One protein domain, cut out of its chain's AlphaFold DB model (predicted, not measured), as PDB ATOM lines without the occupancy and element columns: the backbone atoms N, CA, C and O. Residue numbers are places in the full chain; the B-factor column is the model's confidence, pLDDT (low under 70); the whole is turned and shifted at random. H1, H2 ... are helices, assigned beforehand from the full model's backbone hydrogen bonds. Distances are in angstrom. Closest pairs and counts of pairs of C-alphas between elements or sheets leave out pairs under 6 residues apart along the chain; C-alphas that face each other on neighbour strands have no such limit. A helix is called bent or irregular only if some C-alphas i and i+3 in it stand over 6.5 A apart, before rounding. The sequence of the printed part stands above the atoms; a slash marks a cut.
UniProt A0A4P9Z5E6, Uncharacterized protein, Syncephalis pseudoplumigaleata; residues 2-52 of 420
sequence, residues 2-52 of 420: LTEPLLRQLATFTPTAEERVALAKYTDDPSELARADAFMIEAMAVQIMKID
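This is residues 2 to 52 of the 420 residues of an uncharacterized protein of Syncephalis pseudoplumigaleata (UniProt A0A4P9Z5E6). The longest helix, H3, and H2 pack crosswise to make a small two-helix body, and the short H1 leads away from it as an arm, with residues 2 to 9 sticking out. The chain turns between H2 and H3 through residues 27 to 35. The printed part has 51 residues, with three named helices in the order H1, H2, H3 and no named strand, and its class is all helix. It is only just compact, close to loose, with a radius of gyration of the C-alphas of 11.5 A, and it spans 33 by 23 by 16 A.

Start at H3, residues 36 to 49, and look from there to H2, residues 17 to 26. The two touch, and their closest C-alphas, those of Leu 23 and Val 46, are 6.7 A apart. Their lines are about perpendicular, at 78 degrees. H1, residues 4 to 12, is apart from both H2 and H3. In H1 each O i to N i+4 pair is within hydrogen-bond range; in H2 4 of 6 are, and in H3 8 of 10.

Find C-alpha 36 at (24.380, -115.382, 5.981); from there H3 runs 19.4 A to C-alpha 49 at (39.293, -127.745, 6.954). H2 covers 15.2 A and is only just irregular: C-alphas 22 and 25 are 7.0 A apart. H1 begins at C-alpha 4, (36.919, -128.472, 28.164), and measures 12.8 A to C-alpha 12.

Look to Glu 4 and Glu 32 for the two C-alphas farthest apart, at 33.4 A. Without residues 2 to 9, the body spans 24 by 19 by 17 A. The link from H1 to H2 is tight and that from H2 to H3 short; the printed part has no cut. The mean pLDDT of the printed part is 71.6, and residues 26 to 43 and 45 to 46 are under 70.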
ATOM      1  N   LEU A   2      41.773-122.532  25.922       75.69
ATOM      2  CA  LEU A   2      40.584-123.322  25.567       75.69
ATOM      3  C   LEU A   2      40.118-124.140  26.787       75.69
ATOM      4  O   LEU A   2      40.942-124.774  27.454       75.69
ATOM      5  N   THR A   3      38.823-124.084  27.099       84.00
ATOM      6  CA  THR A   3      38.191-124.838  28.193       84.00
ATOM      7  C   THR A   3      37.638-126.166  27.675       84.00
ATOM      8  O   THR A   3      37.341-126.294  26.489       84.00
ATOM      9  N   GLU A   4      37.483-127.166  28.544       79.44
ATOM     10  CA  GLU A   4      36.919-128.472  28.164       79.44
ATOM     11  C   GLU A   4      35.520-128.369  27.516       79.44
ATOM     12  O   GLU A   4      35.324-128.985  26.464       79.44
ATOM     13  N   PRO A   5      34.570-127.546  28.017       82.62
ATOM     14  CA  PRO A   5      33.277-127.371  27.355       82.62
ATOM     15  C   PRO A   5      33.407-126.787  25.945       82.62
ATOM     16  O   PRO A   5      32.713-127.231  25.034       82.62
ATOM     17  N   LEU A   6      34.332-125.843  25.748       83.00
ATOM     18  CA  LEU A   6      34.591-125.251  24.438       83.00
ATOM     19  C   LEU A   6      35.215-126.273  23.478       83.00
ATOM     20  O   LEU A   6      34.822-126.330  22.320       83.00
ATOM     21  N   LEU A   7      36.131-127.127  23.951       82.38
ATOM     22  CA  LEU A   7      36.701-128.213  23.144       82.38
ATOM     23  C   LEU A   7      35.634-129.239  22.734       82.38
ATOM     24  O   LEU A   7      35.632-129.690  21.592       82.38
ATOM     25  N   ARG A   8      34.697-129.578  23.630       79.19
ATOM     26  CA  ARG A   8      33.558-130.453  23.300       79.19
ATOM     27  C   ARG A   8      32.618-129.809  22.281       79.19
ATOM     28  O   ARG A   8      32.224-130.475  21.331       79.19
ATOM     29  N   GLN A   9      32.303-128.524  22.430       81.38
ATOM     30  CA  GLN A   9      31.493-127.792  21.450       81.38
ATOM     31  C   GLN A   9      32.180-127.744  20.082       81.38
ATOM     32  O   GLN A   9      31.571-128.074  19.070       81.38
ATOM     33  N   LEU A  10      33.475-127.435  20.041       79.69
ATOM     34  CA  LEU A  10      34.258-127.451  18.805       79.69
ATOM     35  C   LEU A  10      34.277-128.831  18.133       79.69
ATOM     36  O   LEU A  10      34.360-128.897  16.910       79.69
ATOM     37  N   ALA A  11      34.146-129.918  18.903       78.56
ATOM     38  CA  ALA A  11      34.085-131.270  18.355       78.56
ATOM     39  C   ALA A  11      32.760-131.504  17.628       78.56
ATOM     40  O   ALA A  11      32.762-132.083  16.546       78.56
ATOM     41  N   THR A  12      31.652-130.983  18.167       79.62
ATOM     42  CA  THR A  12      30.321-131.087  17.540       79.62
ATOM     43  C   THR A  12      30.200-130.317  16.229       79.62
ATOM     44  O   THR A  12      29.377-130.675  15.396       79.62
ATOM     45  N   PHE A  13      31.039-129.300  16.025       74.38
ATOM     46  CA  PHE A  13      31.091-128.532  14.781       74.38
ATOM     47  C   PHE A  13      32.147-129.044  13.791       74.38
ATOM     48  O   PHE A  13      32.447-128.367  12.807       74.38
ATOM     49  N   THR A  14      32.742-130.214  14.043       76.75
ATOM     50  CA  THR A  14      33.682-130.824  13.097       76.75
ATOM     51  C   THR A  14      32.903-131.306  11.868       76.75
ATOM     52  O   THR A  14      32.019-132.147  12.031       76.75
ATOM     53  N   PRO A  15      33.216-130.824  10.650       75.00
ATOM     54  CA  PRO A  15      32.460-131.189   9.454       75.00
ATOM     55  C   PRO A  15      32.562-132.687   9.171       75.00
ATOM     56  O   PRO A  15      33.651-133.266   9.258       75.00
ATOM     57  N   THR A  16      31.448-133.309   8.798       78.69
ATOM     58  CA  THR A  16      31.383-134.720   8.401       78.69
ATOM     59  C   THR A  16      32.177-134.986   7.118       78.69
ATOM     60  O   THR A  16      32.537-134.071   6.377       78.69
ATOM     61  N   ALA A  17      32.469-136.257   6.818       76.56
ATOM     62  CA  ALA A  17      33.194-136.616   5.596       76.56
ATOM     63  C   ALA A  17      32.486-136.128   4.316       76.56
ATOM     64  O   ALA A  17      33.155-135.685   3.385       76.56
ATOM     65  N   GLU A  18      31.152-136.154   4.296       76.25
ATOM     66  CA  GLU A  18      30.333-135.683   3.174       76.25
ATOM     67  C   GLU A  18      30.388-134.154   3.031       76.25
ATOM     68  O   GLU A  18      30.618-133.641   1.935       76.25
ATOM     69  N   GLU A  19      30.278-133.421   4.144       74.94
ATOM     70  CA  GLU A  19      30.402-131.957   4.167       74.94
ATOM     71  C   GLU A  19      31.801-131.499   3.758       74.94
ATOM     72  O   GLU A  19      31.934-130.538   3.004       74.94
ATOM     73  N   ARG A  20      32.854-132.220   4.169       73.69
ATOM     74  CA  ARG A  20      34.233-131.937   3.739       73.69
ATOM     75  C   ARG A  20      34.385-132.025   2.221       73.69
ATOM     76  O   ARG A  20      35.060-131.186   1.633       73.69
ATOM     77  N   VAL A  21      33.745-132.996   1.571       76.81
ATOM     78  CA  VAL A  21      33.763-133.113   0.102       76.81
ATOM     79  C   VAL A  21      32.951-131.989  -0.547       76.81
ATOM     80  O   VAL A  21      33.410-131.378  -1.512       76.81
ATOM     81  N   ALA A  22      31.770-131.678  -0.010       73.81
ATOM     82  CA  ALA A  22      30.898-130.631  -0.542       73.81
ATOM     83  C   ALA A  22      31.501-129.220  -0.417       73.81
ATOM     84  O   ALA A  22      31.299-128.383  -1.303       73.81
ATOM     85  N   LEU A  23      32.251-128.970   0.659       73.62
ATOM     86  CA  LEU A  23      32.852-127.677   0.985       73.62
ATOM     87  C   LEU A  23      34.271-127.499   0.427       73.62
ATOM     88  O   LEU A  23      34.753-126.370   0.375       73.62
ATOM     89  N   ALA A  24      34.919-128.562  -0.066       71.12
ATOM     90  CA  ALA A  24      36.278-128.499  -0.618       71.12
ATOM     91  C   ALA A  24      36.433-127.461  -1.746       71.12
ATOM     92  O   ALA A  24      37.461-126.792  -1.836       71.12
ATOM     93  N   LYS A  25      35.394-127.273  -2.571       70.94
ATOM     94  CA  LYS A  25      35.361-126.271  -3.655       70.94
ATOM     95  C   LYS A  25      35.360-124.815  -3.172       70.94
ATOM     96  O   LYS A  25      35.721-123.939  -3.943       70.94
ATOM     97  N   TYR A  26      34.983-124.563  -1.920       69.12
ATOM     98  CA  TYR A  26      34.907-123.219  -1.342       69.12
ATOM     99  C   TYR A  26      36.091-122.890  -0.421       69.12
ATOM    100  O   TYR A  26      36.092-121.870   0.268       69.12
ATOM    101  N   THR A  27      37.111-123.756  -0.384       64.75
ATOM    102  CA  THR A  27      38.283-123.578   0.489       64.75
ATOM    103  C   THR A  27      39.115-122.345   0.103       64.75
ATOM    104  O   THR A  27      39.672-121.672   0.983       64.75
ATOM    105  N   ASP A  28      39.143-122.037  -1.198       66.38
ATOM    106  CA  ASP A  28      39.929-120.955  -1.802       66.38
ATOM    107  C   ASP A  28      39.157-119.630  -1.900       66.38
ATOM    108  O   ASP A  28      39.751-118.577  -1.662       66.38
ATOM    109  N   ASP A  29      37.843-119.671  -2.155       66.56
ATOM    110  CA  ASP A  29      36.978-118.483  -2.163       66.56
ATOM    111  C   ASP A  29      35.724-118.665  -1.281       66.56
ATOM    112  O   ASP A  29      34.675-119.132  -1.736       66.56
ATOM    113  N   PRO A  30      35.805-118.278   0.006       63.66
ATOM    114  CA  PRO A  30      34.679-118.352   0.933       63.66
ATOM    115  C   PRO A  30      33.546-117.362   0.619       63.66
ATOM    116  O   PRO A  30      32.503-117.418   1.263       63.66
ATOM    117  N   SER A  31      33.739-116.417  -0.310       64.88
ATOM    118  CA  SER A  31      32.736-115.389  -0.617       64.88
ATOM    119  C   SER A  31      31.569-115.908  -1.468       64.88
ATOM    120  O   SER A  31      30.511-115.282  -1.506       64.88
ATOM    121  N   GLU A  32      31.720-117.091  -2.076       63.50
ATOM    122  CA  GLU A  32      30.683-117.754  -2.879       63.50
ATOM    123  C   GLU A  32      29.618-118.495  -2.041       63.50
ATOM    124  O   GLU A  32      28.643-119.021  -2.587       63.50
ATOM    125  N   LEU A  33      29.766-118.541  -0.712       64.19
ATOM    126  CA  LEU A  33      28.795-119.168   0.185       64.19
ATOM    127  C   LEU A  33      27.527-118.306   0.328       64.19
ATOM    128  O   LEU A  33      27.519-117.236   0.935       64.19
ATOM    129  N   ALA A  34      26.416-118.788  -0.226       60.38
ATOM    130  CA  ALA A  34      25.272-117.948  -0.585       60.38
ATOM    131  C   ALA A  34      24.183-117.735   0.498       60.38
ATOM    132  O   ALA A  34      23.021-117.520   0.148       60.38
ATOM    133  N   ARG A  35      24.474-117.773   1.809       58.12
ATOM    134  CA  ARG A  35      23.456-117.488   2.857       58.12
ATOM    135  C   ARG A  35      24.083-117.080   4.189       58.12
ATOM    136  O   ARG A  35      24.848-117.857   4.715       58.12
ATOM    137  N   ALA A  36      23.712-115.944   4.789       53.84
ATOM    138  CA  ALA A  36      24.380-115.382   5.981       53.84
ATOM    139  C   ALA A  36      24.467-116.312   7.222       53.84
ATOM    140  O   ALA A  36      25.493-116.316   7.899       53.84
ATOM    141  N   ASP A  37      23.443-117.131   7.494       51.25
ATOM    142  CA  ASP A  37      23.449-118.059   8.643       51.25
ATOM    143  C   ASP A  37      24.181-119.380   8.337       51.25
ATOM    144  O   ASP A  37      24.884-119.919   9.191       51.25
ATOM    145  N   ALA A  38      24.077-119.874   7.096       54.88
ATOM    146  CA  ALA A  38      24.854-121.020   6.613       54.88
ATOM    147  C   ALA A  38      26.333-120.644   6.433       54.88
ATOM    148  O   ALA A  38      27.210-121.430   6.756       54.88
ATOM    149  N   PHE A  39      26.604-119.400   6.041       60.53
ATOM    150  CA  PHE A  39      27.922-118.813   5.846       60.53
ATOM    151  C   PHE A  39      28.753-118.886   7.118       60.53
ATOM    152  O   PHE A  39      29.924-119.198   7.026       60.53
ATOM    153  N   MET A  40      28.197-118.669   8.316       60.94
ATOM    154  CA  MET A  40      29.000-118.808   9.539       60.94
ATOM    155  C   MET A  40      29.430-120.254   9.800       60.94
ATOM    156  O   MET A  40      30.599-120.482  10.100       60.94
ATOM    157  N   ILE A  41      28.526-121.229   9.673       64.12
ATOM    158  CA  ILE A  41      28.837-122.645   9.933       64.12
ATOM    159  C   ILE A  41      29.730-123.210   8.825       64.12
ATOM    160  O   ILE A  41      30.736-123.849   9.113       64.12
ATOM    161  N   GLU A  42      29.404-122.936   7.568       66.75
ATOM    162  CA  GLU A  42      30.141-123.407   6.400       66.75
ATOM    163  C   GLU A  42      31.481-122.663   6.233       66.75
ATOM    164  O   GLU A  42      32.485-123.299   5.924       66.75
ATOM    165  N   ALA A  43      31.578-121.358   6.523       67.19
ATOM    166  CA  ALA A  43      32.870-120.662   6.552       67.19
ATOM    167  C   ALA A  43      33.717-121.107   7.747       67.19
ATOM    168  O   ALA A  43      34.930-121.246   7.605       67.19
ATOM    169  N   MET A  44      33.116-121.383   8.911       70.31
ATOM    170  CA  MET A  44      33.844-121.991  10.027       70.31
ATOM    171  C   MET A  44      34.328-123.396   9.659       70.31
ATOM    172  O   MET A  44      35.481-123.716   9.929       70.31
ATOM    173  N   ALA A  45      33.510-124.202   8.981       69.88
ATOM    174  CA  ALA A  45      33.894-125.508   8.454       69.88
ATOM    175  C   ALA A  45      35.057-125.398   7.456       69.88
ATOM    176  O   ALA A  45      36.029-126.136   7.581       69.88
ATOM    177  N   VAL A  46      35.024-124.428   6.539       69.69
ATOM    178  CA  VAL A  46      36.130-124.133   5.615       69.69
ATOM    179  C   VAL A  46      37.401-123.723   6.371       69.69
ATOM    180  O   VAL A  46      38.492-124.181   6.034       69.69
ATOM    181  N   GLN A  47      37.295-122.903   7.421       73.75
ATOM    182  CA  GLN A  47      38.443-122.541   8.266       73.75
ATOM    183  C   GLN A  47      38.976-123.743   9.063       73.75
ATOM    184  O   GLN A  47      40.187-123.908   9.185       73.75
ATOM    185  N   ILE A  48      38.095-124.618   9.558       78.19
ATOM    186  CA  ILE A  48      38.451-125.875  10.229       78.19
ATOM    187  C   ILE A  48      39.160-126.822   9.253       78.19
ATOM    188  O   ILE A  48      40.169-127.422   9.614       78.19
ATOM    189  N   MET A  49      38.693-126.915   8.005       72.81
ATOM    190  CA  MET A  49      39.293-127.745   6.954       72.81
ATOM    191  C   MET A  49      40.701-127.291   6.550       72.81
ATOM    192  O   MET A  49      41.480-128.109   6.067       72.81
ATOM    193  N   LYS A  50      41.060-126.019   6.777       77.56
ATOM    194  CA  LYS A  50      42.436-125.524   6.589       77.56
ATOM    195  C   LYS A  50      43.403-126.041   7.658       77.56
ATOM    196  O   LYS A  50      44.614-126.006   7.447       77.56
ATOM    197  N   ILE A  51      42.895-126.499   8.803       79.88
ATOM    198  CA  ILE A  51      43.710-127.048   9.884       79.88
ATOM    199  C   ILE A  51      43.899-128.544   9.641       79.88
ATOM    200  O   ILE A  51      42.971-129.342   9.776       79.88
ATOM    201  N   ASP A  52      45.133-128.933   9.333       78.31
ATOM    202  CA  ASP A  52      45.470-130.337   9.125       78.31
ATOM    203  C   ASP A  52      45.221-131.169  10.393       78.31
ATOM    204  O   ASP A  52      45.625-130.782  11.498       78.31
TER     205      ASP A  52